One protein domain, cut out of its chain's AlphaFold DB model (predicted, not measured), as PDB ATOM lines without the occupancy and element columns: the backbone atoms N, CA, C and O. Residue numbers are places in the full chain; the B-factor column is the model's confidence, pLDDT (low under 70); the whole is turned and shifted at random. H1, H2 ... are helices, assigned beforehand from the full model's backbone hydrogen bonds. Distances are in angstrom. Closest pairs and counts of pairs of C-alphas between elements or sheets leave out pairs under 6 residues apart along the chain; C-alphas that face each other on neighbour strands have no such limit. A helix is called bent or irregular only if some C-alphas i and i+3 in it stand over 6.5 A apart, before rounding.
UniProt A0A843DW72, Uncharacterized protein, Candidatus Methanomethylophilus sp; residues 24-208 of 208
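Overview. This is residues 24 to 208 of the 208 residues of an uncharacterized protein of Candidatus Methanomethylophilus sp (UniProt A0A843DW72). The longest helix, H5, runs along a long body and continues past its end as an arm, of which residues 196 to 208 stick out. In the body long helices lie lengthwise, mostly aligned: H5a packs on H4, H4 on H3 and H3 on H1, while short H2 lies crosswise near one end of H1. The printed part has 185 residues, of which 152 are in five named helices, H1 to H5 in order along the chain, with no named strand; its class is all helix, and the whole is loose, with a radius of gyration of the C-alphas of 22.7 A and spans of 84, 33 and 24 A.

Arrangement. H5, residues 152 to 206, was assigned by hydrogen bonds as one helix but is bent, C-alphas 183 and 186 being 7.2 A apart; its arms H5a, residues 152 to 183, and H5b, residues 186 to 206, stand at a steep tilt of 46 degrees. H5a is irregular, with C-alphas 164 and 167 6.9 A apart. H5a and H4, residues 107 to 140, form a hairpin at a shallow tilt of 4 degrees, closest at the C-alphas of Met 110 and Pro 177, 5.3 A. H3, residues 81 to 101, likewise assigned as one helix, is bent, C-alphas 88 and 91 being 6.7 A apart; its arms are H3a, residues 81 to 88, and H3b, residues 91 to 101. Residues 108 to 120 of H4 touch H3b, closest at the C-alphas of Arg 109 and Gly 99, 5.3 A. H1, residues 29 to 59, touches H3b with residues 29 to 43 alone, closest at the C-alphas of Met 32 and Tyr 101, 5.0 A. H2, residues 65 to 75, is only just irregular, C-alphas 70 and 73 being 6.8 A apart, and only just touches H1, with 3 pairs of C-alphas within 8 A, closest Gly 55 and Ile 68, 5.9 A. Each O i to N i+4 pair is within hydrogen-bond range in H3a, H4 and H5b, against 25 of 27 in H1, 6 of 7 in H3b, 23 of 28 in H5a and 3 of 7 in H2, which has 4 of 8 O i to N i+3 pairs within range.

Along the chain. H4 measures 49.4 A, H1 and H5a 45.4 A each and H5b 31.0 A. H1 begins at C-alpha 29 (-41.664, 26.721, -58.749), and H5b ends at C-alpha 206 (-65.972, 19.069, -65.797).

Size, cuts and confidence. The farthest C-alphas, of Gly 142 and Ser 208, are 84.8 A apart. The link from H4 to H5 is long, and the printed part has no cut. Confidence is low, under 70, at residues 55 to 75, 78 to 80, 130 to 158 and 207 to 208.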
ATOM      1  N   GLN A  24     -48.387  30.538 -49.606       83.25
ATOM      2  CA  GLN A  24     -47.056  30.399 -48.982       83.25
ATOM      3  C   GLN A  24     -46.822  29.025 -48.330       83.25
ATOM      4  O   GLN A  24     -45.679  28.577 -48.214       83.25
ATOM      5  N   TYR A  25     -47.894  28.338 -47.927       84.06
ATOM      6  CA  TYR A  25     -47.805  27.010 -47.326       84.06
ATOM      7  C   TYR A  25     -47.782  25.897 -48.374       84.06
ATOM      8  O   TYR A  25     -47.519  24.756 -48.024       84.06
ATOM      9  N   LEU A  26     -48.004  26.199 -49.654       82.88
ATOM     10  CA  LEU A  26     -47.978  25.223 -50.743       82.88
ATOM     11  C   LEU A  26     -46.655  25.301 -51.530       82.88
ATOM     12  O   LEU A  26     -45.949  26.317 -51.481       82.88
ATOM     13  N   ASN A  27     -46.300  24.232 -52.248       83.94
ATOM     14  CA  ASN A  27     -45.056  24.161 -53.036       83.94
ATOM     15  C   ASN A  27     -45.120  25.074 -54.265       83.94
ATOM     16  O   ASN A  27     -46.175  25.166 -54.861       83.94
ATOM     17  N   SER A  28     -44.074  25.775 -54.688       81.25
ATOM     18  CA  SER A  28     -44.161  26.678 -55.847       81.25
ATOM     19  C   SER A  28     -42.828  26.818 -56.566       81.25
ATOM     20  O   SER A  28     -41.856  27.301 -55.980       81.25
ATOM     21  N   LYS A  29     -42.813  26.486 -57.863       81.69
ATOM     22  CA  LYS A  29     -41.664  26.721 -58.749       81.69
ATOM     23  C   LYS A  29     -41.359  28.210 -58.884       81.69
ATOM     24  O   LYS A  29     -40.214  28.618 -58.712       81.69
ATOM     25  N   ALA A  30     -42.383  29.049 -59.052       82.19
ATOM     26  CA  ALA A  30     -42.214  30.501 -59.109       82.19
ATOM     27  C   ALA A  30     -41.497  31.084 -57.872       82.19
ATOM     28  O   ALA A  30     -40.741  32.048 -57.994       82.19
ATOM     29  N   ARG A  31     -41.685  30.500 -56.675       81.50
ATOM     30  CA  ARG A  31     -40.976  30.939 -55.456       81.50
ATOM     31  C   ARG A  31     -39.483  30.608 -55.493       81.50
ATOM     32  O   ARG A  31     -38.689  31.400 -54.988       81.50
ATOM     33  N   MET A  32     -39.119  29.475 -56.087       83.12
ATOM     34  CA  MET A  32     -37.727  29.104 -56.331       83.12
ATOM     35  C   MET A  32     -37.087  30.059 -57.346       83.12
ATOM     36  O   MET A  32     -36.071  30.663 -57.043       83.12
ATOM     37  N   PHE A  33     -37.712  30.315 -58.499       81.88
ATOM     38  CA  PHE A  33     -37.127  31.229 -59.495       81.88
ATOM     39  C   PHE A  33     -36.975  32.663 -58.982       81.88
ATOM     40  O   PHE A  33     -35.928  33.282 -59.163       81.88
ATOM     41  N   LYS A  34     -37.976  33.180 -58.258       83.81
ATOM     42  CA  LYS A  34     -37.877  34.497 -57.610       83.81
ATOM     43  C   LYS A  34     -36.792  34.550 -56.535       83.81
ATOM     44  O   LYS A  34     -36.368  35.644 -56.171       83.81
ATOM     45  N   SER A  35     -36.358  33.410 -55.993       83.88
ATOM     46  CA  SER A  35     -35.281  33.404 -55.007       83.88
ATOM     47  C   SER A  35     -33.920  33.643 -55.610       83.88
ATOM     48  O   SER A  35     -33.120  34.291 -54.951       83.88
ATOM     49  N   ILE A  36     -33.697  33.192 -56.843       84.31
ATOM     50  CA  ILE A  36     -32.388  33.228 -57.493       84.31
ATOM     51  C   ILE A  36     -31.822  34.652 -57.503       84.31
ATOM     52  O   ILE A  36     -30.661  34.844 -57.175       84.31
ATOM     53  N   ILE A  37     -32.652  35.664 -57.777       84.69
ATOM     54  CA  ILE A  37     -32.226  37.075 -57.756       84.69
ATOM     55  C   ILE A  37     -31.709  37.476 -56.366       84.69
ATOM     56  O   ILE A  37     -30.649  38.082 -56.242       84.69
ATOM     57  N   TRP A  38     -32.431  37.104 -55.307       85.44
ATOM     58  CA  TRP A  38     -32.014  37.375 -53.928       85.44
ATOM     59  C   TRP A  38     -30.784  36.568 -53.516       85.44
ATOM     60  O   TRP A  38     -29.963  37.066 -52.753       85.44
ATOM     61  N   ASP A  39     -30.664  35.343 -54.016       86.19
ATOM     62  CA  ASP A  39     -29.533  34.459 -53.753       86.19
ATOM     63  C   ASP A  39     -28.258  34.999 -54.448       86.19
ATOM     64  O   ASP A  39     -27.179  34.957 -53.863       86.19
ATOM     65  N   ILE A  40     -28.378  35.618 -55.634       86.56
ATOM     66  CA  ILE A  40     -27.283  36.346 -56.308       86.56
ATOM     67  C   ILE A  40     -26.844  37.566 -55.489       86.56
ATOM     68  O   ILE A  40     -25.649  37.776 -55.291       86.56
ATOM     69  N   ILE A  41     -27.793  38.365 -54.989       88.25
ATOM     70  CA  ILE A  41     -27.474  39.531 -54.149       88.25
ATOM     71  C   ILE A  41     -26.743  39.083 -52.874       88.25
ATOM     72  O   ILE A  41     -25.723  39.662 -52.513       88.25
ATOM     73  N   GLU A  42     -27.225  38.028 -52.215       86.25
ATOM     74  CA  GLU A  42     -26.577  37.453 -51.029       86.25
ATOM     75  C   GLU A  42     -25.160  36.951 -51.333       86.25
ATOM     76  O   GLU A  42     -24.245  37.188 -50.546       86.25
ATOM     77  N   TYR A  43     -24.954  36.324 -52.493       86.00
ATOM     78  CA  TYR A  43     -23.630  35.890 -52.934       86.00
ATOM     79  C   TYR A  43     -22.651  37.058 -53.087       86.00
ATOM     80  O   TYR A  43     -21.522  36.979 -52.606       86.00
ATOM     81  N   ILE A  44     -23.091  38.165 -53.700       85.81
ATOM     82  CA  ILE A  44     -22.279  39.383 -53.852       85.81
ATOM     83  C   ILE A  44     -21.946  39.980 -52.480       85.81
ATOM     84  O   ILE A  44     -20.807  40.371 -52.240       85.81
ATOM     85  N   LEU A  45     -22.909  40.018 -51.555       87.19
ATOM     86  CA  LEU A  45     -22.671  40.524 -50.201       87.19
ATOM     87  C   LEU A  45     -21.634  39.685 -49.448       87.19
ATOM     88  O   LEU A  45     -20.764  40.243 -48.786       87.19
ATOM     89  N   ILE A  46     -21.688  38.358 -49.578       84.88
ATOM     90  CA  ILE A  46     -20.707  37.460 -48.957       84.88
ATOM     91  C   ILE A  46     -19.335  37.630 -49.593       84.88
ATOM     92  O   ILE A  46     -18.344  37.709 -48.874       84.88
ATOM     93  N   PHE A  47     -19.271  37.750 -50.918       82.38
ATOM     94  CA  PHE A  47     -18.034  38.043 -51.634       82.38
ATOM     95  C   PHE A  47     -17.357  39.311 -51.094       82.38
ATOM     96  O   PHE A  47     -16.190  39.278 -50.708       82.38
ATOM     97  N   VAL A  48     -18.114  40.406 -50.989       82.69
ATOM     98  CA  VAL A  48     -17.624  41.681 -50.453       82.69
ATOM     99  C   VAL A  48     -17.212  41.546 -48.985       82.69
ATOM    100  O   VAL A  48     -16.146  42.025 -48.605       82.69
ATOM    101  N   ALA A  49     -18.010  40.860 -48.162       82.25
ATOM    102  CA  ALA A  49     -17.700  40.655 -46.750       82.25
ATOM    103  C   ALA A  49     -16.389  39.879 -46.547       82.25
ATOM    104  O   ALA A  49     -15.564  40.285 -45.732       82.25
ATOM    105  N   VAL A  50     -16.165  38.801 -47.307       79.12
ATOM    106  CA  VAL A  50     -14.918  38.024 -47.224       79.12
ATOM    107  C   VAL A  50     -13.722  38.875 -47.657       79.12
ATOM    108  O   VAL A  50     -12.696  38.841 -46.985       79.12
ATOM    109  N   ILE A  51     -13.851  39.692 -48.710       77.31
ATOM    110  CA  ILE A  51     -12.778  40.605 -49.142       77.31
ATOM    111  C   ILE A  51     -12.416  41.605 -48.041       77.31
ATOM    112  O   ILE A  51     -11.235  41.772 -47.743       77.31
ATOM    113  N   ILE A  52     -13.411  42.239 -47.414       77.06
ATOM    114  CA  ILE A  52     -13.182  43.225 -46.346       77.06
ATOM    115  C   ILE A  52     -12.491  42.571 -45.145       77.06
ATOM    116  O   ILE A  52     -11.528  43.125 -44.619       77.06
ATOM    117  N   ILE A  53     -12.951  41.386 -44.726       75.12
ATOM    118  CA  ILE A  53     -12.361  40.658 -43.594       75.12
ATOM    119  C   ILE A  53     -10.902  40.295 -43.887       75.12
ATOM    120  O   ILE A  53     -10.037  40.516 -43.044       75.12
ATOM    121  N   MET A  54     -10.611  39.773 -45.079       71.00
ATOM    122  CA  MET A  54      -9.250  39.370 -45.444       71.00
ATOM    123  C   MET A  54      -8.320  40.578 -45.603       71.00
ATOM    124  O   MET A  54      -7.197  40.550 -45.106       71.00
ATOM    125  N   GLY A  55      -8.802  41.669 -46.208       67.19
ATOM    126  CA  GLY A  55      -8.059  42.929 -46.287       67.19
ATOM    127  C   GLY A  55      -7.747  43.512 -44.905       67.19
ATOM    128  O   GLY A  55      -6.633  43.984 -44.671       67.19
ATOM    129  N   TYR A  56      -8.692  43.413 -43.965       68.81
ATOM    130  CA  TYR A  56      -8.472  43.812 -42.576       68.81
ATOM    131  C   TYR A  56      -7.404  42.964 -41.882       68.81
ATOM    132  O   TYR A  56      -6.519  43.516 -41.232       68.81
ATOM    133  N   ILE A  57      -7.446  41.640 -42.054       66.56
ATOM    134  CA  ILE A  57      -6.455  40.727 -41.470       66.56
ATOM    135  C   ILE A  57      -5.039  41.045 -41.972       66.56
ATOM    136  O   ILE A  57      -4.098  41.030 -41.185       66.56
ATOM    137  N   GLN A  58      -4.881  41.363 -43.260       63.91
ATOM    138  CA  GLN A  58      -3.566  41.608 -43.855       63.91
ATOM    139  C   GLN A  58      -2.974  42.976 -43.486       63.91
ATOM    140  O   GLN A  58      -1.763  43.093 -43.325       63.91
ATOM    141  N   THR A  59      -3.804  44.017 -43.379       62.81
ATOM    142  CA  THR A  59      -3.329  45.411 -43.237       62.81
ATOM    143  C   THR A  59      -3.516  45.992 -41.833       62.81
ATOM    144  O   THR A  59      -3.019  47.079 -41.532       62.81
ATOM    145  N   GLY A  60      -4.275  45.308 -40.967       57.09
ATOM    146  CA  GLY A  60      -4.689  45.799 -39.647       57.09
ATOM    147  C   GLY A  60      -5.578  47.051 -39.691       57.09
ATOM    148  O   GLY A  60      -5.833  47.674 -38.659       57.09
ATOM    149  N   LYS A  61      -6.052  47.445 -40.878       60.53
ATOM    150  CA  LYS A  61      -6.960  48.570 -41.119       60.53
ATOM    151  C   LYS A  61      -8.081  48.103 -42.034       60.53
ATOM    152  O   LYS A  61      -7.941  47.116 -42.746       60.53
ATOM    153  N   ILE A  62      -9.211  48.806 -42.048       58.44
ATOM    154  CA  ILE A  62     -10.166  48.640 -43.149       58.44
ATOM    155  C   ILE A  62      -9.468  49.249 -44.370       58.44
ATOM    156  O   ILE A  62      -9.515  50.460 -44.561       58.44
ATOM    157  N   ALA A  63      -8.694  48.438 -45.091       53.97
ATOM    158  CA  ALA A  63      -7.908  48.902 -46.222       53.97
ATOM    159  C   ALA A  63      -8.826  49.446 -47.319       53.97
ATOM    160  O   ALA A  63      -9.902  48.897 -47.581       53.97
ATOM    161  N   ASP A  64      -8.385  50.523 -47.971       58.44
ATOM    162  CA  ASP A  64      -9.035  51.021 -49.176       58.44
ATOM    163  C   ASP A  64      -9.046  49.907 -50.232       58.44
ATOM    164  O   ASP A  64      -8.043  49.220 -50.447       58.44
ATOM    165  N   PHE A  65     -10.172  49.740 -50.934       58.03
ATOM    166  CA  PHE A  65     -10.345  48.714 -51.977       58.03
ATOM    167  C   PHE A  65      -9.211  48.714 -53.024       58.03
ATOM    168  O   PHE A  65      -8.907  47.674 -53.608       58.03
ATOM    169  N   ASN A  66      -8.557  49.862 -53.230       58.12
ATOM    170  CA  ASN A  66      -7.422  50.018 -54.137       58.12
ATOM    171  C   ASN A  66      -6.153  49.286 -53.672       58.12
ATOM    172  O   ASN A  66      -5.433  48.759 -54.519       58.12
ATOM    173  N   GLU A  67      -5.876  49.199 -52.368       59.19
ATOM    174  CA  GLU A  67      -4.726  48.442 -51.849       59.19
ATOM    175  C   GLU A  67      -4.992  46.934 -51.903       59.19
ATOM    176  O   GLU A  67      -4.145  46.175 -52.372       59.19
ATOM    177  N   ILE A  68      -6.214  46.517 -51.555       59.94
ATOM    178  CA  ILE A  68      -6.646  45.110 -51.589       59.94
ATOM    179  C   ILE A  68      -6.648  44.564 -53.033       59.94
ATOM    180  O   ILE A  68      -6.353  43.392 -53.268       59.94
ATOM    181  N   SER A  69      -6.921  45.413 -54.032       61.47
ATOM    182  CA  SER A  69      -6.988  45.018 -55.450       61.47
ATOM    183  C   SER A  69      -5.716  44.371 -56.008       61.47
ATOM    184  O   SER A  69      -5.810  43.559 -56.932       61.47
ATOM    185  N   LYS A  70      -4.542  44.675 -55.436       60.56
ATOM    186  CA  LYS A  70      -3.259  44.113 -55.884       60.56
ATOM    187  C   LYS A  70      -3.108  42.629 -55.523       60.56
ATOM    188  O   LYS A  70      -2.535  41.883 -56.313       60.56
ATOM    189  N   ASP A  71      -3.714  42.199 -54.415       62.47
ATOM    190  CA  ASP A  71      -3.631  40.829 -53.882       62.47
ATOM    191  C   ASP A  71      -4.918  40.002 -54.089       62.47
ATOM    192  O   ASP A  71      -4.920  38.778 -53.953       62.47
ATOM    193  N   ILE A  72      -6.030  40.613 -54.522       66.25
ATOM    194  CA  ILE A  72      -7.260  39.869 -54.870       66.25
ATOM    195  C   ILE A  72      -6.991  38.795 -55.932       66.25
ATOM    196  O   ILE A  72      -7.552  37.697 -55.869       66.25
ATOM    197  N   GLY A  73      -6.117  39.086 -56.900       65.12
ATOM    198  CA  GLY A  73      -5.777  38.156 -57.974       65.12
ATOM    199  C   GLY A  73      -5.112  36.869 -57.480       65.12
ATOM    200  O   GLY A  73      -5.343  35.809 -58.056       65.12
ATOM    201  N   THR A  74      -4.318  36.923 -56.408       67.00
ATOM    202  CA  THR A  74      -3.707  35.737 -55.789       67.00
ATOM    203  C   THR A  74      -4.701  34.992 -54.904       67.00
ATOM    204  O   THR A  74      -4.717  33.763 -54.929       67.00
ATOM    205  N   TRP A  75      -5.597  35.691 -54.204       68.12
ATOM    206  CA  TRP A  75      -6.622  35.063 -53.360       68.12
ATOM    207  C   TRP A  75      -7.740  34.368 -54.149       68.12
ATOM    208  O   TRP A  75      -8.327  33.396 -53.664       68.12
ATOM    209  N   LEU A  76      -8.024  34.842 -55.366       70.12
ATOM    210  CA  LEU A  76      -8.989  34.244 -56.296       70.12
ATOM    211  C   LEU A  76      -8.450  33.028 -57.058       70.12
ATOM    212  O   LEU A  76      -9.230  32.352 -57.734       70.12
ATOM    213  N   LYS A  77      -7.146  32.730 -56.980       72.00
ATOM    214  CA  LYS A  77      -6.597  31.531 -57.625       72.00
ATOM    215  C   LYS A  77      -7.198  30.262 -57.006       72.00
ATOM    216  O   LYS A  77      -7.493  30.251 -55.808       72.00
ATOM    217  N   PRO A  78      -7.339  29.176 -57.788       68.00
ATOM    218  CA  PRO A  78      -7.762  27.885 -57.259       68.00
ATOM    219  C   PRO A  78      -6.918  27.480 -56.043       68.00
ATOM    220  O   PRO A  78      -5.691  27.488 -56.110       68.00
ATOM    221  N   GLY A  79      -7.581  27.156 -54.930       63.84
ATOM    222  CA  GLY A  79      -6.930  26.830 -53.655       63.84
ATOM    223  C   GLY A  79      -6.689  28.021 -52.717       63.84
ATOM    224  O   GLY A  79      -6.408  27.799 -51.542       63.84
ATOM    225  N   GLY A  80      -6.863  29.261 -53.184       67.50
ATOM    226  CA  GLY A  80      -6.839  30.455 -52.341       67.50
ATOM    227  C   GLY A  80      -8.021  30.511 -51.367       67.50
ATOM    228  O   GLY A  80      -9.090  29.953 -51.623       67.50
ATOM    229  N   VAL A  81      -7.846  31.198 -50.233       70.25
ATOM    230  CA  VAL A  81      -8.875  31.281 -49.177       70.25
ATOM    231  C   VAL A  81     -10.162  31.931 -49.696       70.25
ATOM    232  O   VAL A  81     -11.250  31.430 -49.417       70.25
ATOM    233  N   LEU A  82     -10.050  32.987 -50.511       74.62
ATOM    234  CA  LEU A  82     -11.200  33.659 -51.122       74.62
ATOM    235  C   LEU A  82     -11.901  32.735 -52.132       74.62
ATOM    236  O   LEU A  82     -13.116  32.574 -52.055       74.62
ATOM    237  N   PHE A  83     -11.154  32.047 -53.005       77.00
ATOM    238  CA  PHE A  83     -11.718  31.046 -53.922       77.00
ATOM    239  C   PHE A  83     -12.474  29.932 -53.179       77.00
ATOM    240  O   PHE A  83     -13.623  29.639 -53.506       77.00
ATOM    241  N   ASN A  84     -11.873  29.350 -52.138       77.25
ATOM    242  CA  ASN A  84     -12.484  28.269 -51.360       77.25
ATOM    243  C   ASN A  84     -13.722  28.739 -50.579       77.25
ATOM    244  O   ASN A  84     -14.721  28.020 -50.530       77.25
ATOM    245  N   ALA A  85     -13.688  29.947 -50.008       78.56
ATOM    246  CA  ALA A  85     -14.837  30.540 -49.330       78.56
ATOM    247  C   ALA A  85     -15.998  30.776 -50.310       78.56
ATOM    248  O   ALA A  85     -17.143  30.454 -50.012       78.56
ATOM    249  N   ILE A  86     -15.714  31.274 -51.509       82.62
ATOM    250  CA  ILE A  86     -16.731  31.566 -52.521       82.62
ATOM    251  C   ILE A  86     -17.338  30.276 -53.084       82.62
ATOM    252  O   ILE A  86     -18.553  30.075 -53.036       82.62
ATOM    253  N   VAL A  87     -16.491  29.367 -53.574       82.75
ATOM    254  CA  VAL A  87     -16.928  28.103 -54.183       82.75
ATOM    255  C   VAL A  87     -17.627  27.222 -53.152       82.75
ATOM    256  O   VAL A  87     -18.662  26.626 -53.449       82.75
ATOM    257  N   GLY A  88     -17.122  27.191 -51.917       83.00
ATOM    258  CA  GLY A  88     -17.739  26.456 -50.817       83.00
ATOM    259  C   GLY A  88     -19.113  26.993 -50.406       83.00
ATOM    260  O   GLY A  88     -19.896  26.245 -49.822       83.00
ATOM    261  N   PHE A  89     -19.435  28.254 -50.720       86.44
ATOM    262  CA  PHE A  89     -20.736  28.842 -50.397       86.44
ATOM    263  C   PHE A  89     -21.814  28.535 -51.451       86.44
ATOM    264  O   PHE A  89     -23.008  28.512 -51.143       86.44
ATOM    265  N   LEU A  90     -21.423  28.229 -52.690       85.00
ATOM    266  CA  LEU A  90     -22.357  27.981 -53.793       85.00
ATOM    267  C   LEU A  90     -23.370  26.843 -53.509       85.00
ATOM    268  O   LEU A  90     -24.566  27.044 -53.747       85.00
ATOM    269  N   PRO A  91     -22.981  25.683 -52.933       84.56
ATOM    270  CA  PRO A  91     -23.932  24.630 -52.570       84.56
ATOM    271  C   PRO A  91     -24.990  25.077 -51.551       84.56
ATOM    272  O   PRO A  91     -26.128  24.608 -51.599       84.56
ATOM    273  N   ILE A  92     -24.649  26.003 -50.646       88.94
ATOM    274  CA  ILE A  92     -25.577  26.536 -49.635       88.94
ATOM    275  C   ILE A  92     -26.690  27.340 -50.314       88.94
ATOM    276  O   ILE A  92     -27.863  27.189 -49.958       88.94
ATOM    277  N   LEU A  93     -26.338  28.151 -51.315       87.25
ATOM    278  CA  LEU A  93     -27.307  28.907 -52.107       87.25
ATOM    279  C   LEU A  93     -28.229  27.982 -52.896       87.25
ATOM    280  O   LEU A  93     -29.444  28.146 -52.836       87.25
ATOM    281  N   ILE A  94     -27.680  26.951 -53.541       85.62
ATOM    282  CA  ILE A  94     -28.478  25.960 -54.276       85.62
ATOM    283  C   ILE A  94     -29.491  25.284 -53.337       85.62
ATOM    284  O   ILE A  94     -30.684  25.222 -53.645       85.62
ATOM    285  N   LEU A  95     -29.052  24.843 -52.151       87.44
ATOM    286  CA  LEU A  95     -29.939  24.261 -51.136       87.44
ATOM    287  C   LEU A  95     -31.021  25.247 -50.674       87.44
ATOM    288  O   LEU A  95     -32.169  24.851 -50.458       87.44
ATOM    289  N   LYS A  96     -30.684  26.535 -50.540       87.44
ATOM    290  CA  LYS A  96     -31.630  27.598 -50.175       87.44
ATOM    291  C   LYS A  96     -32.692  27.809 -51.258       87.44
ATOM    292  O   LYS A  96     -33.876  27.880 -50.914       87.44
ATOM    293  N   SER A  97     -32.306  27.868 -52.533       86.75
ATOM    294  CA  SER A  97     -33.245  28.037 -53.648       86.75
ATOM    295  C   SER A  97     -34.178  26.828 -53.770       86.75
ATOM    296  O   SER A  97     -35.399  26.996 -53.812       86.75
ATOM    297  N   ILE A  98     -33.638  25.601 -53.710       85.81
ATOM    298  CA  ILE A  98     -34.437  24.362 -53.715       85.81
ATOM    299  C   ILE A  98     -35.374  24.325 -52.496       85.81
ATOM    300  O   ILE A  98     -36.548  23.988 -52.615       85.81
ATOM    301  N   GLY A  99     -34.910  24.745 -51.316       84.81
ATOM    302  CA  GLY A  99     -35.737  24.816 -50.109       84.81
ATOM    303  C   GLY A  99     -36.956  25.737 -50.245       84.81
ATOM    304  O   GLY A  99     -37.994  25.473 -49.636       84.81
ATOM    305  N   ARG A 100     -36.870  26.793 -51.067       85.75
ATOM    306  CA  ARG A 100     -37.978  27.735 -51.310       85.75
ATOM    307  C   ARG A 100     -39.066  27.181 -52.224       85.75
ATOM    308  O   ARG A 100     -40.197  27.669 -52.128       85.75
ATOM    309  N   TYR A 101     -38.774  26.156 -53.032       87.44
ATOM    310  CA  TYR A 101     -39.814  25.402 -53.737       87.44
ATOM    311  C   TYR A 101     -40.851  24.881 -52.741       87.44
ATOM    312  O   TYR A 101     -42.051  25.018 -52.961       87.44
ATOM    313  N   PHE A 102     -40.409  24.364 -51.598       86.62
ATOM    314  CA  PHE A 102     -41.302  23.773 -50.618       86.62
ATOM    315  C   PHE A 102     -42.122  24.816 -49.841       86.62
ATOM    316  O   PHE A 102     -41.639  25.869 -49.402       86.62
ATOM    317  N   GLY A 103     -43.402  24.508 -49.641       83.44
ATOM    318  CA  GLY A 103     -44.300  25.285 -48.792       83.44
ATOM    319  C   GLY A 103     -43.836  25.353 -47.334       83.44
ATOM    320  O   GLY A 103     -43.158  24.449 -46.833       83.44
ATOM    321  N   LEU A 104     -44.203  26.430 -46.637       83.75
ATOM    322  CA  LEU A 104     -44.034  26.524 -45.184       83.75
ATOM    323  C   LEU A 104     -44.729  25.341 -44.487       83.75
ATOM    324  O   LEU A 104     -45.858  25.001 -44.832       83.75
ATOM    325  N   GLY A 105     -44.066  24.713 -43.511       81.69
ATOM    326  CA  GLY A 105     -44.629  23.585 -42.750       81.69
ATOM    327  C   GLY A 105     -44.587  22.222 -43.452       81.69
ATOM    328  O   GLY A 105     -45.162  21.261 -42.938       81.69
ATOM    329  N   THR A 106     -43.911  22.113 -44.599       86.44
ATOM    330  CA  THR A 106     -43.626  20.828 -45.257       86.44
ATOM    331  C   THR A 106     -42.394  20.153 -44.651       86.44
ATOM    332  O   THR A 106     -41.445  20.813 -44.221       86.44
ATOM    333  N   TYR A 107     -42.366  18.819 -44.678       86.69
ATOM    334  CA  TYR A 107     -41.181  18.054 -44.276       86.69
ATOM    335  C   TYR A 107     -39.968  18.346 -45.167       86.69
ATOM    336  O   TYR A 107     -38.857  18.446 -44.657       86.69
ATOM    337  N   GLY A 108     -40.181  18.533 -46.476       84.19
ATOM    338  CA  GLY A 108     -39.109  18.862 -47.420       84.19
ATOM    339  C   GLY A 108     -38.393  20.163 -47.056       84.19
ATOM    340  O   GLY A 108     -37.166  20.192 -46.997       84.19
ATOM    341  N   ARG A 109     -39.148  21.214 -46.700       87.06
ATOM    342  CA  ARG A 109     -38.570  22.489 -46.251       87.06
ATOM    343  C   ARG A 109     -37.794  22.358 -44.943       87.06
ATOM    344  O   ARG A 109     -36.734  22.960 -44.816       87.06
ATOM    345  N   MET A 110     -38.301  21.566 -43.997       90.69
ATOM    346  CA  MET A 110     -37.615  21.305 -42.728       90.69
ATOM    347  C   MET A 110     -36.280  20.586 -42.958       90.69
ATOM    348  O   MET A 110     -35.249  21.054 -42.490       90.69
ATOM    349  N   ILE A 111     -36.288  19.487 -43.720       90.75
ATOM    350  CA  ILE A 111     -35.089  18.679 -43.995       90.75
ATOM    351  C   ILE A 111     -34.040  19.506 -44.741       90.75
ATOM    352  O   ILE A 111     -32.886  19.540 -44.324       90.75
ATOM    353  N   LEU A 112     -34.430  20.225 -45.798       89.25
ATOM    354  CA  LEU A 112     -33.501  21.096 -46.525       89.25
ATOM    355  C   LEU A 112     -32.993  22.252 -45.664       89.25
ATOM    356  O   LEU A 112     -31.830  22.624 -45.783       89.25
ATOM    357  N   GLY A 113     -33.826  22.791 -44.770       88.12
ATOM    358  CA  GLY A 113     -33.403  23.774 -43.777       88.12
ATOM    359  C   GLY A 113     -32.304  23.231 -42.865       88.12
ATOM    360  O   GLY A 113     -31.277  23.881 -42.706       88.12
ATOM    361  N   ILE A 114     -32.484  22.015 -42.342       91.12
ATOM    362  CA  ILE A 114     -31.499  21.326 -41.500       91.12
ATOM    363  C   ILE A 114     -30.201  21.065 -42.280       91.12
ATOM    364  O   ILE A 114     -29.128  21.443 -41.813       91.12
ATOM    365  N   ILE A 115     -30.281  20.488 -43.485       91.31
ATOM    366  CA  ILE A 115     -29.107  20.221 -44.339       91.31
ATOM    367  C   ILE A 115     -28.355  21.520 -44.649       91.31
ATOM    368  O   ILE A 115     -27.130  21.560 -44.571       91.31
ATOM    369  N   LYS A 116     -29.077  22.607 -44.944       90.12
ATOM    370  CA  LYS A 116     -28.482  23.929 -45.161       90.12
ATOM    371  C   LYS A 116     -27.737  24.422 -43.917       90.12
ATOM    372  O   LYS A 116     -26.648  24.965 -44.055       90.12
ATOM    373  N   CYS A 117     -28.282  24.225 -42.714       89.88
ATOM    374  CA  CYS A 117     -27.584  24.565 -41.472       89.88
ATOM    375  C   CYS A 117     -26.272  23.782 -41.332       89.88
ATOM    376  O   CYS A 117     -25.242  24.389 -41.056       89.88
ATOM    377  N   PHE A 118     -26.277  22.473 -41.599       89.00
ATOM    378  CA  PHE A 118     -25.045  21.676 -41.619       89.00
ATOM    379  C   PHE A 118     -24.037  22.192 -42.652       89.00
ATOM    380  O   PHE A 118     -22.858  22.332 -42.332       89.00
ATOM    381  N   ALA A 119     -24.494  22.526 -43.861       88.81
ATOM    382  CA  ALA A 119     -23.639  23.057 -44.918       88.81
ATOM    383  C   ALA A 119     -23.005  24.407 -44.537       88.81
ATOM    384  O   ALA A 119     -21.813  24.592 -44.752       88.81
ATOM    385  N   ILE A 120     -23.762  25.317 -43.911       87.50
ATOM    386  CA  ILE A 120     -23.243  26.603 -43.411       87.50
ATOM    387  C   ILE A 120     -22.172  26.386 -42.342       87.50
ATOM    388  O   ILE A 120     -21.130  27.032 -42.385       87.50
ATOM    389  N   ILE A 121     -22.400  25.475 -41.395       86.12
ATOM    390  CA  ILE A 121     -21.423  25.199 -40.334       86.12
ATOM    391  C   ILE A 121     -20.157  24.562 -40.902       86.12
ATOM    392  O   ILE A 121     -19.057  24.960 -40.529       86.12
ATOM    393  N   LEU A 122     -20.299  23.610 -41.827       84.69
ATOM    394  CA  LEU A 122     -19.161  23.009 -42.516       84.69
ATOM    395  C   LEU A 122     -18.374  24.063 -43.301       84.69
ATOM    396  O   LEU A 122     -17.149  24.084 -43.252       84.69
ATOM    397  N   TRP A 123     -19.069  24.970 -43.984       86.56
ATOM    398  CA  TRP A 123     -18.443  26.075 -44.694       86.56
ATOM    399  C   TRP A 123     -17.687  27.015 -43.751       86.56
ATOM    400  O   TRP A 123     -16.508  27.272 -43.977       86.56
ATOM    401  N   LEU A 124     -18.312  27.451 -42.652       81.56
ATOM    402  CA  LEU A 124     -17.655  28.272 -41.628       81.56
ATOM    403  C   LEU A 124     -16.416  27.574 -41.065       81.56
ATOM    404  O   LEU A 124     -15.372  28.199 -40.923       81.56
ATOM    405  N   TYR A 125     -16.507  26.273 -40.793       80.12
ATOM    406  CA  TYR A 125     -15.378  25.474 -40.331       80.12
ATOM    407  C   TYR A 125     -14.214  25.484 -41.332       80.12
ATOM    408  O   TYR A 125     -13.063  25.683 -40.937       80.12
ATOM    409  N   LEU A 126     -14.501  25.283 -42.622       77.88
ATOM    410  CA  LEU A 126     -13.491  25.290 -43.682       77.88
ATOM    411  C   LEU A 126     -12.864  26.675 -43.859       77.88
ATOM    412  O   LEU A 126     -11.649  26.766 -44.004       77.88
ATOM    413  N   VAL A 127     -13.662  27.744 -43.790       76.38
ATOM    414  CA  VAL A 127     -13.171  29.128 -43.868       76.38
ATOM    415  C   VAL A 127     -12.279  29.458 -42.674       76.38
ATOM    416  O   VAL A 127     -11.173  29.950 -42.867       76.38
ATOM    417  N   VAL A 128     -12.706  29.130 -41.452       76.25
ATOM    418  CA  VAL A 128     -11.931  29.361 -40.219       76.25
ATOM    419  C   VAL A 128     -10.621  28.573 -40.233       76.25
ATOM    420  O   VAL A 128      -9.568  29.118 -39.913       76.25
ATOM    421  N   THR A 129     -10.667  27.304 -40.645       72.38
ATOM    422  CA  THR A 129      -9.470  26.455 -40.746       72.38
ATOM    423  C   THR A 129      -8.527  26.960 -41.840       72.38
ATOM    424  O   THR A 129      -7.322  27.036 -41.627       72.38
ATOM    425  N   GLY A 130      -9.068  27.351 -42.998       68.50
ATOM    426  CA  GLY A 130      -8.296  27.939 -44.091       68.50
ATOM    427  C   GLY A 130      -7.635  29.260 -43.698       68.50
ATOM    428  O   GLY A 130      -6.462  29.462 -43.996       68.50
ATOM    429  N   ALA A 131      -8.352  30.119 -42.971       67.94
ATOM    430  CA  ALA A 131      -7.820  31.369 -42.444       67.94
ATOM    431  C   ALA A 131      -6.693  31.127 -41.427       67.94
ATOM    432  O   ALA A 131      -5.628  31.717 -41.566       67.94
ATOM    433  N   SER A 132      -6.878  30.219 -40.458       67.69
ATOM    434  CA  SER A 132      -5.837  29.893 -39.467       67.69
ATOM    435  C   SER A 132      -4.581  29.302 -40.116       67.69
ATOM    436  O   SER A 132      -3.469  29.733 -39.815       67.69
ATOM    437  N   ASN A 133      -4.736  28.386 -41.077       67.31
ATOM    438  CA  ASN A 133      -3.598  27.835 -41.815       67.31
ATOM    439  C   ASN A 133      -2.864  28.910 -42.630       67.31
ATOM    440  O   ASN A 133      -1.637  28.909 -42.661       67.31
ATOM    441  N   SER A 134      -3.597  29.833 -43.262       62.03
ATOM    442  CA  SER A 134      -3.004  30.945 -44.012       62.03
ATOM    443  C   SER A 134      -2.241  31.909 -43.102       62.03
ATOM    444  O   SER A 134      -1.164  32.362 -43.474       62.03
ATOM    445  N   LEU A 135      -2.771  32.192 -41.910       64.56
ATOM    446  CA  LEU A 135      -2.111  33.029 -40.907       64.56
ATOM    447  C   LEU A 135      -0.806  32.398 -40.423       64.56
ATOM    448  O   LEU A 135       0.227  33.055 -40.443       64.56
ATOM    449  N   ASN A 136      -0.833  31.112 -40.064       64.81
ATOM    450  CA  ASN A 136       0.364  30.384 -39.637       64.81
ATOM    451  C   ASN A 136       1.435  30.342 -40.731       64.81
ATOM    452  O   ASN A 136       2.623  30.457 -40.446       64.81
ATOM    453  N   LEU A 137       1.017  30.188 -41.992       57.94
ATOM    454  CA  LEU A 137       1.934  30.164 -43.124       57.94
ATOM    455  C   LEU A 137       2.582  31.541 -43.342       57.94
ATOM    456  O   LEU A 137       3.803  31.620 -43.436       57.94
ATOM    457  N   MET A 138       1.794  32.619 -43.339       59.75
ATOM    458  CA  MET A 138       2.296  33.994 -43.481       59.75
ATOM    459  C   MET A 138       3.211  34.419 -42.323       59.75
ATOM    460  O   MET A 138       4.196  35.115 -42.558       59.75
ATOM    461  N   ASP A 139       2.925  33.968 -41.099       64.50
ATOM    462  CA  ASP A 139       3.787  34.184 -39.929       64.50
ATOM    463  C   ASP A 139       5.124  33.439 -40.086       64.50
ATOM    464  O   ASP A 139       6.195  34.030 -39.967       64.50
ATOM    465  N   SER A 140       5.080  32.163 -40.496       57.12
ATOM    466  CA  SER A 140       6.288  31.353 -40.730       57.12
ATOM    467  C   SER A 140       7.175  31.858 -41.877       57.12
ATOM    468  O   SER A 140       8.375  31.583 -41.892       57.12
ATOM    469  N   MET A 141       6.601  32.599 -42.830       55.12
ATOM    470  CA  MET A 141       7.307  33.192 -43.971       55.12
ATOM    471  C   MET A 141       7.757  34.640 -43.708       55.12
ATOM    472  O   MET A 141       8.440  35.222 -44.546       55.12
ATOM    473  N   GLY A 142       7.423  35.222 -42.548       55.97
ATOM    474  CA  GLY A 142       7.790  36.595 -42.181       55.97
ATOM    475  C   GLY A 142       7.072  37.682 -42.991       55.97
ATOM    476  O   GLY A 142       7.511  38.831 -42.999       55.97
ATOM    477  N   GLU A 143       5.982  37.340 -43.682       53.16
ATOM    478  CA  GLU A 143       5.280  38.228 -44.621       53.16
ATOM    479  C   GLU A 143       4.148  39.041 -43.965       53.16
ATOM    480  O   GLU A 143       3.479  39.833 -44.630       53.16
ATOM    481  N   MET A 144       3.905  38.871 -42.661       56.47
ATOM    482  CA  MET A 144       2.772  39.507 -41.986       56.47
ATOM    483  C   MET A 144       3.130  40.894 -41.422       56.47
ATOM    484  O   MET A 144       3.760  41.024 -40.374       56.47
ATOM    485  N   ALA A 145       2.668  41.955 -42.090       49.62
ATOM    486  CA  ALA A 145       2.676  43.318 -41.556       49.62
ATOM    487  C   ALA A 145       1.464  43.525 -40.630       49.62
ATOM    488  O   ALA A 145       0.450  44.109 -41.003       49.62
ATOM    489  N   ILE A 146       1.555  43.004 -39.410       53.72
ATOM    490  CA  ILE A 146       0.486  43.103 -38.414       53.72
ATOM    491  C   ILE A 146       0.309  44.568 -37.986       53.72
ATOM    492  O   ILE A 146       1.144  45.137 -37.280       53.72
ATOM    493  N   GLY A 147      -0.793  45.191 -38.397       46.06
ATOM    494  CA  GLY A 147      -1.152  46.535 -37.954       46.06
ATOM    495  C   GLY A 147      -1.559  46.573 -36.473       46.06
ATOM    496  O   GLY A 147      -2.398  45.799 -36.028       46.06
ATOM    497  N   ALA A 148      -0.939  47.497 -35.728       40.72
ATOM    498  CA  ALA A 148      -1.285  48.006 -34.394       40.72
ATOM    499  C   ALA A 148      -2.089  47.070 -33.451       40.72
ATOM    500  O   ALA A 148      -3.291  47.239 -33.263       40.72
ATOM    501  N   GLY A 149      -1.386  46.169 -32.752       48.12
ATOM    502  CA  GLY A 149      -1.837  45.627 -31.459       48.12
ATOM    503  C   GLY A 149      -2.548  44.268 -31.459       48.12
ATOM    504  O   GLY A 149      -2.987  43.839 -30.394       48.12
ATOM    505  N   VAL A 150      -2.645  43.569 -32.591       53.56
ATOM    506  CA  VAL A 150      -3.294  42.247 -32.674       53.56
ATOM    507  C   VAL A 150      -2.256  41.171 -33.000       53.56
ATOM    508  O   VAL A 150      -1.851  41.059 -34.143       53.56
ATOM    509  N   SER A 151      -1.803  40.364 -32.036       60.94
ATOM    510  CA  SER A 151      -0.852  39.279 -32.344       60.94
ATOM    511  C   SER A 151      -1.506  38.168 -33.183       60.94
ATOM    512  O   SER A 151      -2.690  37.872 -33.003       60.94
ATOM    513  N   VAL A 152      -0.734  37.507 -34.062       63.91
ATOM    514  CA  VAL A 152      -1.172  36.298 -34.807       63.91
ATOM    515  C   VAL A 152      -1.759  35.262 -33.854       63.91
ATOM    516  O   VAL A 152      -2.786  34.645 -34.125       63.91
ATOM    517  N   GLU A 153      -1.138  35.139 -32.685       63.00
ATOM    518  CA  GLU A 153      -1.566  34.266 -31.603       63.00
ATOM    519  C   GLU A 153      -2.957  34.640 -31.065       63.00
ATOM    520  O   GLU A 153      -3.796  33.763 -30.880       63.00
ATOM    521  N   GLY A 154      -3.272  35.933 -30.932       61.69
ATOM    522  CA  GLY A 154      -4.613  36.402 -30.573       61.69
ATOM    523  C   GLY A 154      -5.678  36.069 -31.627       61.69
ATOM    524  O   GLY A 154      -6.787  35.661 -31.272       61.69
ATOM    525  N   ILE A 155      -5.346  36.176 -32.920       64.56
ATOM    526  CA  ILE A 155      -6.259  35.806 -34.017       64.56
ATOM    527  C   ILE A 155      -6.479  34.289 -34.042       64.56
ATOM    528  O   ILE A 155      -7.620  33.837 -34.146       64.56
ATOM    529  N   ASN A 156      -5.419  33.496 -33.882       66.50
ATOM    530  CA  ASN A 156      -5.512  32.038 -33.822       66.50
ATOM    531  C   ASN A 156      -6.342  31.556 -32.631       66.50
ATOM    532  O   ASN A 156      -7.232  30.725 -32.813       66.50
ATOM    533  N   VAL A 157      -6.134  32.122 -31.438       67.56
ATOM    534  CA  VAL A 157      -6.953  31.820 -30.254       67.56
ATOM    535  C   VAL A 157      -8.424  32.177 -30.504       67.56
ATOM    536  O   VAL A 157      -9.317  31.410 -30.134       67.56
ATOM    537  N   GLY A 158      -8.697  33.294 -31.186       66.56
ATOM    538  CA  GLY A 158     -10.047  33.684 -31.599       66.56
ATOM    539  C   GLY A 158     -10.696  32.696 -32.577       66.56
ATOM    540  O   GLY A 158     -11.841  32.288 -32.372       66.56
ATOM    541  N   LEU A 159      -9.967  32.261 -33.609       71.12
ATOM    542  CA  LEU A 159     -10.431  31.284 -34.604       71.12
ATOM    543  C   LEU A 159     -10.657  29.897 -33.987       71.12
ATOM    544  O   LEU A 159     -11.656  29.231 -34.273       71.12
ATOM    545  N   GLU A 160      -9.769  29.474 -33.092       70.06
ATOM    546  CA  GLU A 160      -9.887  28.210 -32.374       70.06
ATOM    547  C   GLU A 160     -11.038  28.238 -31.357       70.06
ATOM    548  O   GLU A 160     -11.781  27.260 -31.219       70.06
ATOM    549  N   GLY A 161     -11.254  29.382 -30.702       70.25
ATOM    550  CA  GLY A 161     -12.446  29.653 -29.906       70.25
ATOM    551  C   GLY A 161     -13.719  29.524 -30.742       70.25
ATOM    552  O   GLY A 161     -14.620  28.770 -30.374       70.25
ATOM    553  N   LEU A 162     -13.770  30.172 -31.910       73.75
ATOM    554  CA  LEU A 162     -14.916  30.095 -32.820       73.75
ATOM    555  C   LEU A 162     -15.222  28.644 -33.214       73.75
ATOM    556  O   LEU A 162     -16.375  28.216 -33.156       73.75
ATOM    557  N   ARG A 163     -14.180  27.861 -33.529       70.12
ATOM    558  CA  ARG A 163     -14.288  26.437 -33.872       70.12
ATOM    559  C   ARG A 163     -14.919  25.612 -32.747       70.12
ATOM    560  O   ARG A 163     -15.749  24.752 -33.033       70.12
ATOM    561  N   LYS A 164     -14.583  25.888 -31.481       73.12
ATOM    562  CA  LYS A 164     -15.164  25.204 -30.306       73.12
ATOM    563  C   LYS A 164     -16.660  25.496 -30.141       73.12
ATOM    564  O   LYS A 164     -17.414  24.606 -29.751       73.12
ATOM    565  N   TYR A 165     -17.112  26.700 -30.495       79.88
ATOM    566  CA  TYR A 165     -18.527  27.087 -30.408       79.88
ATOM    567  C   TYR A 165     -19.371  26.690 -31.629       79.88
ATOM    568  O   TYR A 165     -20.600  26.762 -31.553       79.88
ATOM    569  N   LEU A 166     -18.768  26.208 -32.725       78.31
ATOM    570  CA  LEU A 166     -19.509  25.794 -33.927       78.31
ATOM    571  C   LEU A 166     -20.579  24.734 -33.636       78.31
ATOM    572  O   LEU A 166     -21.653  24.785 -34.230       78.31
ATOM    573  N   THR A 167     -20.340  23.816 -32.696       74.38
ATOM    574  CA  THR A 167     -21.328  22.796 -32.303       74.38
ATOM    575  C   THR A 167     -22.554  23.411 -31.621       74.38
ATOM    576  O   THR A 167     -23.683  23.010 -31.897       74.38
ATOM    577  N   LEU A 168     -22.355  24.422 -30.768       80.88
ATOM    578  CA  LEU A 168     -23.451  25.143 -30.114       80.88
ATOM    579  C   LEU A 168     -24.247  25.964 -31.138       80.88
ATOM    580  O   LEU A 168     -25.476  25.936 -31.137       80.88
ATOM    581  N   ILE A 169     -23.545  26.640 -32.052       82.12
ATOM    582  CA  ILE A 169     -24.166  27.386 -33.153       82.12
ATOM    583  C   ILE A 169     -24.982  26.429 -34.031       82.12
ATOM    584  O   ILE A 169     -26.133  26.723 -34.342       82.12
ATOM    585  N   MET A 170     -24.439  25.255 -34.368       83.25
ATOM    586  CA  MET A 170     -25.145  24.225 -35.132       83.25
ATOM    587  C   MET A 170     -26.441  23.795 -34.438       83.25
ATOM    588  O   MET A 170     -27.485  23.742 -35.090       83.25
ATOM    589  N   LEU A 171     -26.391  23.530 -33.129       82.56
ATOM    590  CA  LEU A 171     -27.562  23.137 -32.348       82.56
ATOM    591  C   LEU A 171     -28.658  24.211 -32.419       82.56
ATOM    592  O   LEU A 171     -29.800  23.907 -32.761       82.56
ATOM    593  N   CYS A 172     -28.300  25.477 -32.191       85.50
ATOM    594  CA  CYS A 172     -29.225  26.604 -32.312       85.50
ATOM    595  C   CYS A 172     -29.784  26.746 -33.736       85.50
ATOM    596  O   CYS A 172     -30.986  26.935 -33.918       85.50
ATOM    597  N   CYS A 173     -28.937  26.606 -34.758       87.50
ATOM    598  CA  CYS A 173     -29.340  26.717 -36.155       87.50
ATOM    599  C   CYS A 173     -30.327  25.621 -36.577       87.50
ATOM    600  O   CYS A 173     -31.254  25.920 -37.323       87.50
ATOM    601  N   VAL A 174     -30.167  24.381 -36.098       88.69
ATOM    602  CA  VAL A 174     -31.068  23.255 -36.411       88.69
ATOM    603  C   VAL A 174     -32.439  23.409 -35.744       88.69
ATOM    604  O   VAL A 174     -33.446  22.966 -36.302       88.69
ATOM    605  N   LEU A 175     -32.524  24.085 -34.594       88.81
ATOM    606  CA  LEU A 175     -33.803  24.342 -33.923       88.81
ATOM    607  C   LEU A 175     -34.707  25.303 -34.709       88.81
ATOM    608  O   LEU A 175     -35.928  25.161 -34.656       88.81
ATOM    609  N   ILE A 176     -34.136  26.230 -35.483       89.25
ATOM    610  CA  ILE A 176     -34.891  27.201 -36.292       89.25
ATOM    611  C   ILE A 176     -35.821  26.513 -37.313       89.25
ATOM    612  O   ILE A 176     -37.034  26.718 -37.226       89.25
ATOM    613  N   PRO A 177     -35.339  25.665 -38.250       88.62
ATOM    614  CA  PRO A 177     -36.209  25.011 -39.228       88.62
ATOM    615  C   PRO A 177     -37.221  24.056 -38.581       88.62
ATOM    616  O   PRO A 177     -38.320  23.882 -39.112       88.62
ATOM    617  N   ILE A 178     -36.895  23.462 -37.426       88.88
ATOM    618  CA  ILE A 178     -37.836  22.636 -36.653       88.88
ATOM    619  C   ILE A 178     -38.956  23.509 -36.067       88.88
ATOM    620  O   ILE A 178     -40.133  23.165 -36.185       88.88
ATOM    621  N   GLY A 179     -38.610  24.657 -35.480       87.62
ATOM    622  CA  GLY A 179     -39.568  25.624 -34.944       87.62
ATOM    623  C   GLY A 179     -40.498  26.182 -36.023       87.62
ATOM    624  O   GLY A 179     -41.720  26.157 -35.856       87.62
ATOM    625  N   GLU A 180     -39.940  26.595 -37.166       88.81
ATOM    626  CA  GLU A 180     -40.714  27.036 -38.334       88.81
ATOM    627  C   GLU A 180     -41.679  25.948 -38.817       88.81
ATOM    628  O   GLU A 180     -42.851  26.222 -39.094       88.81
ATOM    629  N   PHE A 181     -41.210  24.698 -38.891       90.50
ATOM    630  CA  PHE A 181     -42.044  23.565 -39.269       90.50
ATOM    631  C   PHE A 181     -43.209  23.384 -38.296       90.50
ATOM    632  O   PHE A 181     -44.361  23.355 -38.731       90.50
ATOM    633  N   CYS A 182     -42.937  23.311 -36.992       89.25
ATOM    634  CA  CYS A 182     -43.960  23.135 -35.962       89.25
ATOM    635  C   CYS A 182     -45.011  24.255 -35.993       89.25
ATOM    636  O   CYS A 182     -46.210  23.961 -35.988       89.25
ATOM    637  N   GLY A 183     -44.585  25.518 -36.110       88.69
ATOM    638  CA  GLY A 183     -45.483  26.674 -36.178       88.69
ATOM    639  C   GLY A 183     -46.334  26.722 -37.453       88.69
ATOM    640  O   GLY A 183     -47.509  27.097 -37.415       88.69
ATOM    641  N   ALA A 184     -45.784  26.289 -38.590       90.19
ATOM    642  CA  ALA A 184     -46.470  26.341 -39.880       90.19
ATOM    643  C   ALA A 184     -47.293  25.082 -40.210       90.19
ATOM    644  O   ALA A 184     -48.189  25.140 -41.055       90.19
ATOM    645  N   ARG A 185     -47.050  23.941 -39.550       89.19
ATOM    646  CA  ARG A 185     -47.630  22.634 -39.921       89.19
ATOM    647  C   ARG A 185     -49.156  22.611 -39.928       89.19
ATOM    648  O   ARG A 185     -49.766  22.028 -40.825       89.19
ATOM    649  N   LYS A 186     -49.792  23.242 -38.938       87.25
ATOM    650  CA  LYS A 186     -51.262  23.296 -38.852       87.25
ATOM    651  C   LYS A 186     -51.855  24.111 -40.005       87.25
ATOM    652  O   LYS A 186     -52.864  23.707 -40.579       87.25
ATOM    653  N   LYS A 187     -51.208  25.222 -40.371       87.44
ATOM    654  CA  LYS A 187     -51.611  26.071 -41.501       87.44
ATOM    655  C   LYS A 187     -51.378  25.370 -42.843       87.44
ATOM    656  O   LYS A 187     -52.260  25.397 -43.692       87.44
ATOM    657  N   HIS A 188     -50.278  24.630 -42.978       86.81
ATOM    658  CA  HIS A 188     -49.998  23.797 -44.148       86.81
ATOM    659  C   HIS A 188     -51.080  22.745 -44.415       86.81
ATOM    660  O   HIS A 188     -51.603  22.665 -45.523       86.81
ATOM    661  N   ARG A 189     -51.488  21.988 -43.387       86.06
ATOM    662  CA  ARG A 189     -52.565  20.992 -43.529       86.06
ATOM    663  C   ARG A 189     -53.897  21.617 -43.949       86.06
ATOM    664  O   ARG A 189     -54.610  21.030 -44.752       86.06
ATOM    665  N   ARG A 190     -54.223  22.803 -43.423       86.12
ATOM    666  CA  ARG A 190     -55.438  23.543 -43.802       86.12
ATOM    667  C   ARG A 190     -55.393  24.005 -45.258       86.12
ATOM    668  O   ARG A 190     -56.374  23.823 -45.966       86.12
ATOM    669  N   ALA A 191     -54.261  24.551 -45.699       84.31
ATOM    670  CA  ALA A 191     -54.079  24.982 -47.083       84.31
ATOM    671  C   ALA A 191     -54.194  23.806 -48.069       84.31
ATOM    672  O   ALA A 191     -54.848  23.939 -49.096       84.31
ATOM    673  N   LEU A 192     -53.629  22.640 -47.727       84.69
ATOM    674  CA  LEU A 192     -53.769  21.420 -48.532       84.69
ATOM    675  C   LEU A 192     -55.218  20.926 -48.619       84.69
ATOM    676  O   LEU A 192     -55.663  20.544 -49.692       84.69
ATOM    677  N   ALA A 193     -55.954  20.935 -47.504       84.19
ATOM    678  CA  ALA A 193     -57.349  20.498 -47.495       84.19
ATOM    679  C   ALA A 193     -58.240  21.387 -48.379       84.19
ATOM    680  O   ALA A 193     -59.084  20.868 -49.098       84.19
ATOM    681  N   LYS A 194     -58.014  22.707 -48.356       82.00
ATOM    682  CA  LYS A 194     -58.733  23.662 -49.210       82.00
ATOM    683  C   LYS A 194     -58.389  23.526 -50.688       82.00
ATOM    684  O   LYS A 194     -59.272  23.635 -51.524       82.00
ATOM    685  N   LEU A 195     -57.118  23.298 -51.016       81.50
ATOM    686  CA  LEU A 195     -56.727  23.052 -52.404       81.50
ATOM    687  C   LEU A 195     -57.452  21.808 -52.945       81.50
ATOM    688  O   LEU A 195     -58.084  21.875 -53.991       81.50
ATOM    689  N   LYS A 196     -57.480  20.727 -52.157       83.75
ATOM    690  CA  LYS A 196     -58.164  19.483 -52.527       83.75
ATOM    691  C   LYS A 196     -59.676  19.644 -52.710       83.75
ATOM    692  O   LYS A 196     -60.240  19.009 -53.590       83.75
ATOM    693  N   SER A 197     -60.347  20.466 -51.898       81.88
ATOM    694  CA  SER A 197     -61.786  20.707 -52.084       81.88
ATOM    695  C   SER A 197     -62.079  21.467 -53.379       81.88
ATOM    696  O   SER A 197     -63.037  21.132 -54.061       81.88
ATOM    697  N   ILE A 198     -61.230  22.437 -53.739       81.50
ATOM    698  CA  ILE A 198     -61.350  23.187 -54.999       81.50
ATOM    699  C   ILE A 198     -61.141  22.252 -56.202       81.50
ATOM    700  O   ILE A 198     -61.894  22.320 -57.167       81.50
ATOM    701  N   GLU A 199     -60.151  21.357 -56.132       77.50
ATOM    702  CA  GLU A 199     -59.914  20.329 -57.159       77.50
ATOM    703  C   GLU A 199     -61.130  19.404 -57.334       77.50
ATOM    704  O   GLU A 199     -61.544  19.118 -58.454       77.50
ATOM    705  N   GLU A 200     -61.727  18.945 -56.229       82.12
ATOM    706  CA  GLU A 200     -62.895  18.059 -56.264       82.12
ATOM    707  C   GLU A 200     -64.148  18.747 -56.828       82.12
ATOM    708  O   GLU A 200     -64.928  18.093 -57.519       82.12
ATOM    709  N   GLU A 201     -64.358  20.036 -56.553       80.12
ATOM    710  CA  GLU A 201     -65.456  20.823 -57.139       80.12
ATOM    711  C   GLU A 201     -65.269  21.001 -58.648       80.12
ATOM    712  O   GLU A 201     -66.179  20.696 -59.416       80.12
ATOM    713  N   LYS A 202     -64.065  21.380 -59.085       76.62
ATOM    714  CA  LYS A 202     -63.759  21.577 -60.507       76.62
ATOM    715  C   LYS A 202     -63.874  20.276 -61.313       76.62
ATOM    716  O   LYS A 202     -64.465  20.260 -62.386       76.62
ATOM    717  N   ALA A 203     -63.399  19.160 -60.756       78.69
ATOM    718  CA  ALA A 203     -63.543  17.846 -61.380       78.69
ATOM    719  C   ALA A 203     -65.012  17.405 -61.510       78.69
ATOM    720  O   ALA A 203     -65.354  16.692 -62.451       78.69
ATOM    721  N   ARG A 204     -65.894  17.818 -60.585       74.94
ATOM    722  CA  ARG A 204     -67.340  17.568 -60.708       74.94
ATOM    723  C   ARG A 204     -67.959  18.408 -61.818       74.94
ATOM    724  O   ARG A 204     -68.727  17.857 -62.602       74.94
ATOM    725  N   GLU A 205     -67.614  19.692 -61.896       77.06
ATOM    726  CA  GLU A 205     -68.088  20.600 -62.950       77.06
ATOM    727  C   GLU A 205     -67.676  20.126 -64.349       77.06
ATOM    728  O   GLU A 205     -68.494  20.148 -65.256       77.06
ATOM    729  N   GLU A 206     -66.453  19.617 -64.517       73.00
ATOM    730  CA  GLU A 206     -65.972  19.069 -65.797       73.00
ATOM    731  C   GLU A 206     -66.614  17.715 -66.167       73.00
ATOM    732  O   GLU A 206     -66.556  17.296 -67.323       73.00
ATOM    733  N   SER A 207     -67.216  17.018 -65.196       69.12
ATOM    734  CA  SER A 207     -67.891  15.723 -65.390       69.12
ATOM    735  C   SER A 207     -69.415  15.814 -65.560       69.12
ATOM    736  O   SER A 207     -70.056  14.778 -65.754       69.12
ATOM    737  N   SER A 208     -69.980  17.022 -65.445       60.16
ATOM    738  CA  SER A 208     -71.418  17.325 -65.546       60.16
ATOM    739  C   SER A 208     -71.767  17.880 -66.923       60.16
ATOM    740  O   SER A 208     -72.866  17.543 -67.417       60.16
TER     741      SER A 208